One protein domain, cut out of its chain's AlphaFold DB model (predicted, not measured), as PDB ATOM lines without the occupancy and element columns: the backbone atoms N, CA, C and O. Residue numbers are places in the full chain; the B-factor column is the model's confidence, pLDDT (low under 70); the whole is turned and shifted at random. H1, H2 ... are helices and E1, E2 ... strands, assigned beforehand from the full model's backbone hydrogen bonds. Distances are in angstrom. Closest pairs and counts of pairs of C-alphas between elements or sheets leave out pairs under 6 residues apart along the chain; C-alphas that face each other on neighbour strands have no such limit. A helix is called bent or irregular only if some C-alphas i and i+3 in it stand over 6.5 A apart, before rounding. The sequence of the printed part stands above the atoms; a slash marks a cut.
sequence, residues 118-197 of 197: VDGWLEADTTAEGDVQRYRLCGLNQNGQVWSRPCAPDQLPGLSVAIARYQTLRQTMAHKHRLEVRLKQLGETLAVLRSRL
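AT A GLANCE: This is residues 118 to 197 of the 197 residues of an uncharacterized protein of Prochlorothrix hollandica PCC 9006 = CALU 1027 (UniProt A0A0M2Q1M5). Look first for a small twisted sheet of three strands, E1, E2 and E3, at one end of a single long helix, H1. The first stretch of H1, residues 153 to 164, packs over one face of the sheet, and residues 171 to 197 stick out beyond it as a long arm that makes most of the length. The printed part has 80 residues, with three named strands and then one named helix along the chain; the sheet runs E1, E2, E3, antiparallel throughout, and the class is mixed, helices and strands. The whole is extended, with a radius of gyration of the C-alphas of 21.8 A and spans of 75 by 25 by 19 A.

IN THESE COORDINATES: Find C-alpha 121 at (41.883, -45.900, -15.014), where E1, residues 121 to 126, begins its 15.9 A. The inner strand E2, residues 132 to 140, is 23.3 A long and ends at C-alpha 140 at (51.304, -45.833, -13.227). E3, residues 146 to 151, covers 15.9 A. H1, residues 153 to 196, runs 65.1 A to C-alpha 196 at (71.858, -65.607, -53.056). It is irregular: C-alphas 154 and 157 are 7.1 A apart.

HOW THE PARTS SIT: Begin with the sheet, a meander, each strand the antiparallel neighbour of the one before, and only just strongly twisted, its C-alphas lying up to 4.5 A off the best plane. In the hairpin of E1 and E2, at 149 degrees between directions, look at N 123 and O 136, 2.8 A apart and within hydrogen-bond range. In the hairpin of E2 and E3, at 142 degrees, N 137 and O 149 are within range at 2.9 A. H1 is on one face of the sheet, making two layers, a helix and a sheet, with a height over the sheet of 6.4 A. It lies over E2, with 5 of its C-alphas falling there, but only just not over E1 and E3, with 2 on each. On the local plane it stands at 24 degrees to E2 and runs along the strands. The closest C-alphas of E2 and H1, those of Tyr 135 and Pro 153, are 6.7 A apart; those of E1 and H1, Trp 121 and Ile 163, are 7.2 A apart. In H1, 38 of 40 O i to N i+4 pairs are within hydrogen-bond range.

THE WHOLE: The two C-alphas farthest apart, those of Glu 129 and Leu 197, the chain's last residue, are 75.3 A apart. Residues 171 to 197, of which 171 to 196 belong to H1, stand free; without them the body of 53 residues spans 36 by 25 by 15 A. The printed part has no cut, and the links E1 to E2, E2 to E3 and E3 to H1 are tight. The mean pLDDT of the printed part is 92.4, and no printed residue is under 70.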
ATOM      1  N   VAL A 118      44.767 -39.292 -21.679       91.94
ATOM      2  CA  VAL A 118      45.147 -39.636 -20.302       91.94
ATOM      3  C   VAL A 118      45.430 -41.128 -20.210       91.94
ATOM      4  O   VAL A 118      44.568 -41.941 -20.530       91.94
ATOM      5  N   ASP A 119      46.625 -41.481 -19.738       91.44
ATOM      6  CA  ASP A 119      46.961 -42.857 -19.363       91.44
ATOM      7  C   ASP A 119      46.554 -43.104 -17.907       91.44
ATOM      8  O   ASP A 119      47.117 -42.504 -16.986       91.44
ATOM      9  N   GLY A 120      45.551 -43.953 -17.705       92.31
ATOM     10  CA  GLY A 120      45.056 -44.301 -16.382       92.31
ATOM     11  C   GLY A 120      43.723 -45.037 -16.418       92.31
ATOM     12  O   GLY A 120      43.178 -45.346 -17.478       92.31
ATOM     13  N   TRP A 121      43.196 -45.308 -15.231       93.56
ATOM     14  CA  TRP A 121      41.883 -45.900 -15.014       93.56
ATOM     15  C   TRP A 121      41.128 -45.128 -13.929       93.56
ATOM     16  O   TRP A 121      41.725 -44.467 -13.079       93.56
ATOM     17  N   LEU A 122      39.798 -45.182 -13.981       93.25
ATOM     18  CA  LEU A 122      38.926 -44.555 -12.988       93.25
ATOM     19  C   LEU A 122      38.509 -45.593 -11.948       93.25
ATOM     20  O   LEU A 122      38.055 -46.681 -12.297       93.25
ATOM     21  N   GLU A 123      38.633 -45.234 -10.677       91.69
ATOM     22  CA  GLU A 123      38.152 -46.014  -9.541       91.69
ATOM     23  C   GLU A 123      37.009 -45.275  -8.850       91.69
ATOM     24  O   GLU A 123      37.053 -44.054  -8.674       91.69
ATOM     25  N   ALA A 124      35.993 -46.031  -8.442       90.00
ATOM     26  CA  ALA A 124      34.894 -45.553  -7.620       90.00
ATOM     27  C   ALA A 124      35.090 -46.067  -6.189       90.00
ATOM     28  O   ALA A 124      35.100 -47.275  -5.956       90.00
ATOM     29  N   ASP A 125      35.233 -45.154  -5.232       86.44
ATOM     30  CA  ASP A 125      35.113 -45.479  -3.816       86.44
ATOM     31  C   ASP A 125      33.628 -45.651  -3.499       86.44
ATOM     32  O   ASP A 125      32.878 -44.671  -3.426       86.44
ATOM     33  N   THR A 126      33.202 -46.893  -3.304       88.25
ATOM     34  CA  THR A 126      31.868 -47.200  -2.795       88.25
ATOM     35  C   THR A 126      31.871 -47.208  -1.267       88.25
ATOM     36  O   THR A 126      32.815 -47.678  -0.625       88.25
ATOM     37  N   THR A 127      30.814 -46.680  -0.649       82.94
ATOM     38  CA  THR A 127      30.531 -46.947   0.770       82.94
ATOM     39  C   THR A 127      30.111 -48.407   0.926       82.94
ATOM     40  O   THR A 127      29.611 -49.013  -0.019       82.94
ATOM     41  N   ALA A 128      30.243 -48.968   2.133       76.06
ATOM     42  CA  ALA A 128      29.766 -50.314   2.480       76.06
ATOM     43  C   ALA A 128      28.289 -50.590   2.099       76.06
ATOM     44  O   ALA A 128      27.884 -51.742   2.006       76.06
ATOM     45  N   GLU A 129      27.508 -49.537   1.852       77.69
ATOM     46  CA  GLU A 129      26.096 -49.571   1.466       77.69
ATOM     47  C   GLU A 129      25.861 -49.535  -0.062       77.69
ATOM     48  O   GLU A 129      24.724 -49.509  -0.519       77.69
ATOM     49  N   GLY A 130      26.928 -49.559  -0.872       75.75
ATOM     50  CA  GLY A 130      26.862 -49.648  -2.338       75.75
ATOM     51  C   GLY A 130      26.765 -48.312  -3.083       75.75
ATOM     52  O   GLY A 130      26.759 -48.309  -4.312       75.75
ATOM     53  N   ASP A 131      26.732 -47.184  -2.372       81.88
ATOM     54  CA  ASP A 131      26.713 -45.845  -2.971       81.88
ATOM     55  C   ASP A 131      28.122 -45.354  -3.344       81.88
ATOM     56  O   ASP A 131      29.066 -45.509  -2.561       81.88
ATOM     57  N   VAL A 132      28.276 -44.753  -4.529       78.88
ATOM     58  CA  VAL A 132      29.565 -44.219  -4.997       78.88
ATOM     59  C   VAL A 132      29.790 -42.845  -4.384       78.88
ATOM     60  O   VAL A 132      29.182 -41.858  -4.787       78.88
ATOM     61  N   GLN A 133      30.721 -42.762  -3.441       79.12
ATOM     62  CA  GLN A 133      31.000 -41.518  -2.730       79.12
ATOM     63  C   GLN A 133      32.026 -40.649  -3.442       79.12
ATOM     64  O   GLN A 133      31.977 -39.422  -3.344       79.12
ATOM     65  N   ARG A 134      33.025 -41.267  -4.082       86.75
ATOM     66  CA  ARG A 134      34.185 -40.542  -4.620       86.75
ATOM     67  C   ARG A 134      34.722 -41.249  -5.849       86.75
ATOM     68  O   ARG A 134      34.823 -42.470  -5.860       86.75
ATOM     69  N   TYR A 135      35.132 -40.478  -6.845       92.12
ATOM     70  CA  TYR A 135      35.894 -40.995  -7.972       92.12
ATOM     71  C   TYR A 135      37.363 -40.602  -7.824       92.12
ATOM     72  O   TYR A 135      37.695 -39.509  -7.349       92.12
ATOM     73  N   ARG A 136      38.259 -41.504  -8.222       93.31
ATOM     74  CA  ARG A 136      39.698 -41.245  -8.297       93.31
ATOM     75  C   ARG A 136      40.233 -41.683  -9.652       93.31
ATOM     76  O   ARG A 136      39.865 -42.733 -10.164       93.31
ATOM     77  N   LEU A 137      41.120 -40.874 -10.216       94.31
ATOM     78  CA  LEU A 137      41.930 -41.246 -11.366       94.31
ATOM     79  C   LEU A 137      43.218 -41.878 -10.853       94.31
ATOM     80  O   LEU A 137      43.960 -41.238 -10.102       94.31
ATOM     81  N   CYS A 138      43.470 -43.108 -11.270       93.88
ATOM     82  CA  CYS A 138      44.653 -43.870 -10.923       93.88
ATOM     83  C   CYS A 138      45.501 -44.120 -12.172       93.88
ATOM     84  O   CYS A 138      44.982 -44.217 -13.285       93.88
ATOM     85  N   GLY A 139      46.812 -44.226 -11.996       94.19
ATOM     86  CA  GLY A 139      47.734 -44.509 -13.087       94.19
ATOM     87  C   GLY A 139      49.075 -45.020 -12.586       94.19
ATOM     88  O   GLY A 139      49.341 -45.050 -11.384       94.19
ATOM     89  N   LEU A 140      49.933 -45.422 -13.519       94.62
ATOM     90  CA  LEU A 140      51.304 -45.833 -13.227       94.62
ATOM     91  C   LEU A 140      52.273 -44.719 -13.620       94.62
ATOM     92  O   LEU A 140      52.145 -44.108 -14.678       94.62
ATOM     93  N   ASN A 141      53.256 -44.458 -12.764       91.25
ATOM     94  CA  ASN A 141      54.397 -43.616 -13.114       91.25
ATOM     95  C   ASN A 141      55.449 -44.417 -13.897       91.25
ATOM     96  O   ASN A 141      55.417 -45.646 -13.932       91.25
ATOM     97  N   GLN A 142      56.453 -43.724 -14.440       91.25
ATOM     98  CA  GLN A 142      57.606 -44.341 -15.119       91.25
ATOM     99  C   GLN A 142      58.347 -45.366 -14.234       91.25
ATOM    100  O   GLN A 142      58.924 -46.321 -14.740       91.25
ATOM    101  N   ASN A 143      58.268 -45.205 -12.908       91.94
ATOM    102  CA  ASN A 143      58.885 -46.092 -11.918       91.94
ATOM    103  C   ASN A 143      58.011 -47.316 -11.566       91.94
ATOM    104  O   ASN A 143      58.359 -48.072 -10.665       91.94
ATOM    105  N   GLY A 144      56.840 -47.481 -12.196       92.06
ATOM    106  CA  GLY A 144      55.885 -48.556 -11.894       92.06
ATOM    107  C   GLY A 144      55.077 -48.367 -10.603       92.06
ATOM    108  O   GLY A 144      54.322 -49.255 -10.219       92.06
ATOM    109  N   GLN A 145      55.208 -47.223  -9.925       93.50
ATOM    110  CA  GLN A 145      54.421 -46.909  -8.731       93.50
ATOM    111  C   GLN A 145      53.047 -46.348  -9.113       93.50
ATOM    112  O   GLN A 145      52.955 -45.466  -9.974       93.50
ATOM    113  N   VAL A 146      52.000 -46.835  -8.441       93.94
ATOM    114  CA  VAL A 146      50.630 -46.337  -8.604       93.94
ATOM    115  C   VAL A 146      50.510 -44.949  -7.979       93.94
ATOM    116  O   VAL A 146      50.915 -44.738  -6.835       93.94
ATOM    117  N   TRP A 147      49.931 -44.013  -8.720       92.75
ATOM    118  CA  TRP A 147      49.468 -42.731  -8.201       92.75
ATOM    119  C   TRP A 147      47.948 -42.669  -8.298       92.75
ATOM    120  O   TRP A 147      47.356 -43.254  -9.203       92.75
ATOM    121  N   SER A 148      47.319 -41.943  -7.376       93.75
ATOM    122  CA  SER A 148      45.884 -41.674  -7.406       93.75
ATOM    123  C   SER A 148      45.620 -40.195  -7.141       93.75
ATOM    124  O   SER A 148      46.314 -39.547  -6.355       93.75
ATOM    125  N   ARG A 149      44.633 -39.629  -7.839       92.31
ATOM    126  CA  ARG A 149      44.171 -38.250  -7.641       92.31
ATOM    127  C   ARG A 149      42.645 -38.227  -7.568       92.31
ATOM    128  O   ARG A 149      42.007 -38.811  -8.442       92.31
ATOM    129  N   PRO A 150      42.047 -37.563  -6.565       92.81
ATOM    130  CA  PRO A 150      40.599 -37.407  -6.512       92.81
ATOM    131  C   PRO A 150      40.120 -36.567  -7.697       92.81
ATOM    132  O   PRO A 150      40.759 -35.574  -8.055       92.81
ATOM    133  N   CYS A 151      39.004 -36.966  -8.298       89.25
ATOM    134  CA  CYS A 151      38.357 -36.230  -9.378       89.25
ATOM    135  C   CYS A 151      36.899 -35.927  -9.018       89.25
ATOM    136  O   CYS A 151      36.206 -36.730  -8.390       89.25
ATOM    137  N   ALA A 152      36.442 -34.732  -9.391       90.69
ATOM    138  CA  ALA A 152      35.046 -34.352  -9.219       90.69
ATOM    139  C   ALA A 152      34.165 -35.148 -10.202       90.69
ATOM    140  O   ALA A 152      34.610 -35.419 -11.322       90.69
ATOM    141  N   PRO A 153      32.910 -35.480  -9.844       88.31
ATOM    142  CA  PRO A 153      32.015 -36.238 -10.723       88.31
ATOM    143  C   PRO A 153      31.726 -35.515 -12.049       88.31
ATOM    144  O   PRO A 153      31.525 -36.165 -13.068       88.31
ATOM    145  N   ASP A 154      31.789 -34.181 -12.063       91.81
ATOM    146  CA  ASP A 154      31.613 -33.354 -13.265       91.81
ATOM    147  C   ASP A 154      32.726 -33.567 -14.315       91.81
ATOM    148  O   ASP A 154      32.495 -33.492 -15.518       91.81
ATOM    149  N   GLN A 155      33.939 -33.925 -13.876       91.44
ATOM    150  CA  GLN A 155      35.083 -34.182 -14.763       91.44
ATOM    151  C   GLN A 155      35.113 -35.616 -15.305       91.44
ATOM    152  O   GLN A 155      35.885 -35.921 -16.217       91.44
ATOM    153  N   LEU A 156      34.288 -36.505 -14.750       91.00
ATOM    154  CA  LEU A 156      34.293 -37.931 -15.059       91.00
ATOM    155  C   LEU A 156      34.008 -38.233 -16.542       91.00
ATOM    156  O   LEU A 156      34.742 -39.045 -17.108       91.00
ATOM    157  N   PRO A 157      33.038 -37.571 -17.212       92.88
ATOM    158  CA  PRO A 157      32.797 -37.784 -18.640       92.88
ATOM    159  C   PRO A 157      33.977 -37.340 -19.512       92.88
ATOM    160  O   PRO A 157      34.311 -37.995 -20.495       92.88
ATOM    161  N   GLY A 158      34.649 -36.244 -19.145       93.19
ATOM    162  CA  GLY A 158      35.837 -35.780 -19.863       93.19
ATOM    163  C   GLY A 158      37.013 -36.746 -19.712       93.19
ATOM    164  O   GLY A 158      37.683 -37.075 -20.690       93.19
ATOM    165  N   LEU A 159      37.237 -37.244 -18.492       94.25
ATOM    166  CA  LEU A 159      38.297 -38.210 -18.203       94.25
ATOM    167  C   LEU A 159      38.043 -39.568 -18.864       94.25
ATOM    168  O   LEU A 159      38.985 -40.157 -19.385       94.25
ATOM    169  N   SER A 160      36.802 -40.060 -18.891       93.56
ATOM    170  CA  SER A 160      36.486 -41.342 -19.531       93.56
ATOM    171  C   SER A 160      36.752 -41.308 -21.036       93.56
ATOM    172  O   SER A 160      37.361 -42.235 -21.569       93.56
ATOM    173  N   VAL A 161      36.393 -40.210 -21.710       95.12
ATOM    174  CA  VAL A 161      36.706 -40.003 -23.131       95.12
ATOM    175  C   VAL A 161      38.214 -39.872 -23.346       95.12
ATOM    176  O   VAL A 161      38.755 -40.498 -24.256       95.12
ATOM    177  N   ALA A 162      38.921 -39.118 -22.500       95.38
ATOM    178  CA  ALA A 162      40.375 -38.973 -22.604       95.38
ATOM    179  C   ALA A 162      41.125 -40.309 -22.418       95.38
ATOM    180  O   ALA A 162      42.118 -40.560 -23.105       95.38
ATOM    181  N   ILE A 163      40.634 -41.181 -21.530       94.88
ATOM    182  CA  ILE A 163      41.153 -42.545 -21.337       94.88
ATOM    183  C   ILE A 163      40.807 -43.427 -22.540       94.88
ATOM    184  O   ILE A 163      41.664 -44.158 -23.034       94.88
ATOM    185  N   ALA A 164      39.580 -43.349 -23.060       95.88
ATOM    186  CA  ALA A 164      39.187 -44.104 -24.248       95.88
ATOM    187  C   ALA A 164      40.067 -43.740 -25.457       95.88
ATOM    188  O   ALA A 164      40.588 -44.627 -26.131       95.88
ATOM    189  N   ARG A 165      40.339 -42.447 -25.674       95.88
ATOM    190  CA  ARG A 165      41.275 -41.973 -26.709       95.88
ATOM    191  C   ARG A 165      42.668 -42.546 -26.534       95.88
ATOM    192  O   ARG A 165      43.298 -42.929 -27.516       95.88
ATOM    193  N   TYR A 166      43.144 -42.637 -25.296       96.00
ATOM    194  CA  TYR A 166      44.435 -43.249 -25.014       96.00
ATOM    195  C   TYR A 166      44.475 -44.729 -25.407       96.00
ATOM    196  O   TYR A 166      45.452 -45.190 -26.001       96.00
ATOM    197  N   GLN A 167      43.403 -45.469 -25.125       95.75
ATOM    198  CA  GLN A 167      43.292 -46.871 -25.521       95.75
ATOM    199  C   GLN A 167      43.293 -47.021 -27.044       95.75
ATOM    200  O   GLN A 167      44.055 -47.835 -27.567       95.75
ATOM    201  N   THR A 168      42.519 -46.198 -27.755       96.62
ATOM    202  CA  THR A 168      42.516 -46.175 -29.224       96.62
ATOM    203  C   THR A 168      43.902 -45.848 -29.764       96.62
ATOM    204  O   THR A 168      44.428 -46.594 -30.584       96.62
ATOM    205  N   LEU A 169      44.558 -44.808 -29.241       97.50
ATOM    206  CA  LEU A 169      45.912 -44.435 -29.648       97.50
ATOM    207  C   LEU A 169      46.895 -45.597 -29.476       97.50
ATOM    208  O   LEU A 169      47.686 -45.872 -30.378       97.50
ATOM    209  N   ARG A 170      46.842 -46.311 -28.344       96.69
ATOM    210  CA  ARG A 170      47.679 -47.499 -28.120       96.69
ATOM    211  C   ARG A 170      47.417 -48.584 -29.163       96.69
ATOM    212  O   ARG A 170      48.377 -49.161 -29.673       96.69
ATOM    213  N   GLN A 171      46.154 -48.853 -29.492       97.50
ATOM    214  CA  GLN A 171      45.794 -49.835 -30.519       97.50
ATOM    215  C   GLN A 171      46.323 -49.422 -31.898       97.50
ATOM    216  O   GLN A 171      46.999 -50.215 -32.558       97.50
ATOM    217  N   THR A 172      46.103 -48.169 -32.300       97.12
ATOM    218  CA  THR A 172      46.559 -47.625 -33.584       97.12
ATOM    219  C   THR A 172      48.088 -47.636 -33.690       97.12
ATOM    220  O   THR A 172      48.640 -48.041 -34.711       97.12
ATOM    221  N   MET A 173      48.801 -47.288 -32.616       97.56
ATOM    222  CA  MET A 173      50.269 -47.340 -32.570       97.56
ATOM    223  C   MET A 173      50.814 -48.772 -32.642       97.56
ATOM    224  O   MET A 173      51.810 -49.016 -33.323       97.56
ATOM    225  N   ALA A 174      50.166 -49.735 -31.981       97.75
ATOM    226  CA  ALA A 174      50.548 -51.145 -32.079       97.75
ATOM    227  C   ALA A 174      50.353 -51.680 -33.505       97.75
ATOM    228  O   ALA A 174      51.201 -52.404 -34.034       97.75
ATOM    229  N   HIS A 175      49.255 -51.288 -34.147       97.94
ATOM    230  CA  HIS A 175      48.982 -51.641 -35.530       97.94
ATOM    231  C   HIS A 175      50.006 -51.019 -36.498       97.94
ATOM    232  O   HIS A 175      50.605 -51.750 -37.291       97.94
ATOM    233  N   LYS A 176      50.315 -49.723 -36.346       97.81
ATOM    234  CA  LYS A 176      51.403 -49.042 -37.068       97.81
ATOM    235  C   LYS A 176      52.715 -49.814 -36.955       97.81
ATOM    236  O   LYS A 176      53.334 -50.157 -37.960       97.81
ATOM    237  N   HIS A 177      53.119 -50.121 -35.723       98.12
ATOM    238  CA  HIS A 177      54.366 -50.825 -35.456       98.12
ATOM    239  C   HIS A 177      54.415 -52.181 -36.169       98.12
ATOM    240  O   HIS A 177      55.431 -52.544 -36.761       98.12
ATOM    241  N   ARG A 178      53.300 -52.921 -36.181       97.94
ATOM    242  CA  ARG A 178      53.205 -54.197 -36.895       97.94
ATOM    243  C   ARG A 178      53.441 -54.039 -38.399       97.94
ATOM    244  O   ARG A 178      54.152 -54.866 -38.971       97.94
ATOM    245  N   LEU A 179      52.858 -53.025 -39.040       98.00
ATOM    246  CA  LEU A 179      53.062 -52.766 -40.472       98.00
ATOM    247  C   LEU A 179      54.525 -52.429 -40.773       98.00
ATOM    248  O   LEU A 179      55.118 -53.026 -41.670       98.00
ATOM    249  N   GLU A 180      55.138 -51.561 -39.967       97.88
ATOM    250  CA  GLU A 180      56.555 -51.200 -40.107       97.88
ATOM    251  C   GLU A 180      57.475 -52.418 -39.973       97.88
ATOM    252  O   GLU A 180      58.413 -52.585 -40.753       97.88
ATOM    253  N   VAL A 181      57.200 -53.289 -38.999       98.25
ATOM    254  CA  VAL A 181      57.964 -54.524 -38.787       98.25
ATOM    255  C   VAL A 181      57.825 -55.463 -39.985       98.25
ATOM    256  O   VAL A 181      58.837 -55.950 -40.484       98.25
ATOM    257  N   ARG A 182      56.607 -55.686 -40.498       97.88
ATOM    258  CA  ARG A 182      56.383 -56.539 -41.683       97.88
ATOM    259  C   ARG A 182      57.106 -56.004 -42.913       97.88
ATOM    260  O   ARG A 182      57.708 -56.776 -43.656       97.88
ATOM    261  N   LEU A 183      57.068 -54.690 -43.112       97.44
ATOM    262  CA  LEU A 183      57.712 -54.041 -44.243       97.44
ATOM    263  C   LEU A 183      59.243 -54.179 -44.183       97.44
ATOM    264  O   LEU A 183      59.873 -54.520 -45.185       97.44
ATOM    265  N   LYS A 184      59.834 -53.981 -42.996       97.62
ATOM    266  CA  LYS A 184      61.271 -54.195 -42.754       97.62
ATOM    267  C   LYS A 184      61.675 -55.647 -43.008       97.62
ATOM    268  O   LYS A 184      62.592 -55.889 -43.786       97.62
ATOM    269  N   GLN A 185      60.940 -56.600 -42.432       97.56
ATOM    270  CA  GLN A 185      61.201 -58.035 -42.594       97.56
ATOM    271  C   GLN A 185      61.145 -58.481 -44.059       97.56
ATOM    272  O   GLN A 185      61.982 -59.266 -44.511       97.56
ATOM    273  N   LEU A 186      60.172 -57.977 -44.823       96.94
ATOM    274  CA  LEU A 186      60.071 -58.277 -46.249       96.94
ATOM    275  C   LEU A 186      61.276 -57.718 -47.017       96.94
ATOM    276  O   LEU A 186      61.858 -58.430 -47.835       96.94
ATOM    277  N   GLY A 187      61.680 -56.478 -46.728       95.94
ATOM    278  CA  GLY A 187      62.864 -55.860 -47.326       95.94
ATOM    279  C   GLY A 187      64.146 -56.649 -47.049       95.94
ATOM    280  O   GLY A 187      64.915 -56.919 -47.970       95.94
ATOM    281  N   GLU A 188      64.343 -57.092 -45.807       96.94
ATOM    282  CA  GLU A 188      65.466 -57.949 -45.406       96.94
ATOM    283  C   GLU A 188      65.442 -59.295 -46.141       96.94
ATOM    284  O   GLU A 188      66.456 -59.733 -46.686       96.94
ATOM    285  N   THR A 189      64.271 -59.929 -46.227       95.94
ATOM    286  CA  THR A 189      64.102 -61.214 -46.919       95.94
ATOM    287  C   THR A 189      64.427 -61.087 -48.409       95.94
ATOM    288  O   THR A 189      65.164 -61.909 -48.955       95.94
ATOM    289  N   LEU A 190      63.937 -60.033 -49.071       94.19
ATOM    290  CA  LEU A 190      64.237 -59.757 -50.478       94.19
ATOM    291  C   LEU A 190      65.719 -59.428 -50.696       94.19
ATOM    292  O   LEU A 190      66.300 -59.881 -51.682       94.19
ATOM    293  N   ALA A 191      66.356 -58.697 -49.778       94.81
ATOM    294  CA  ALA A 191      67.789 -58.418 -49.840       94.81
ATOM    295  C   ALA A 191      68.627 -59.702 -49.724       94.81
ATOM    296  O   ALA A 191      69.560 -59.903 -50.505       94.81
ATOM    297  N   VAL A 192      68.259 -60.609 -48.813       95.81
ATOM    298  CA  VAL A 192      68.909 -61.921 -48.673       95.81
ATOM    299  C   VAL A 192      68.698 -62.772 -49.923       95.81
ATOM    300  O   VAL A 192      69.662 -63.347 -50.424       95.81
ATOM    301  N   LEU A 193      67.480 -62.832 -50.468       90.94
ATOM    302  CA  LEU A 193      67.210 -63.558 -51.714       90.94
ATOM    303  C   LEU A 193      68.040 -63.006 -52.873       90.94
ATOM    304  O   LEU A 193      68.671 -63.778 -53.588       90.94
ATOM    305  N   ARG A 194      68.119 -61.677 -53.000       90.19
ATOM    306  CA  ARG A 194      68.962 -61.014 -53.998       90.19
ATOM    307  C   ARG A 194      70.444 -61.346 -53.826       90.19
ATOM    308  O   ARG A 194      71.128 -61.478 -54.824       90.19
ATOM    309  N   SER A 195      70.941 -61.480 -52.597       92.75
ATOM    310  CA  SER A 195      72.350 -61.834 -52.347       92.75
ATOM    311  C   SER A 195      72.702 -63.291 -52.672       92.75
ATOM    312  O   SER A 195      73.878 -63.620 -52.796       92.75
ATOM    313  N   ARG A 196      71.695 -64.172 -52.763       86.88
ATOM    314  CA  ARG A 196      71.858 -65.607 -53.056       86.88
ATOM    315  C   ARG A 196      71.704 -65.944 -54.543       86.88
ATOM    316  O   ARG A 196      71.926 -67.099 -54.906       86.88
ATOM    317  N   LEU A 197      71.274 -64.976 -55.351       75.44
ATOM    318  CA  LEU A 197      71.132 -65.050 -56.808       75.44
ATOM    319  C   LEU A 197      72.394 -64.506 -57.481       75.44
ATOM    320  O   LEU A 197      72.786 -65.102 -58.507       75.44
TER     321      LEU A 197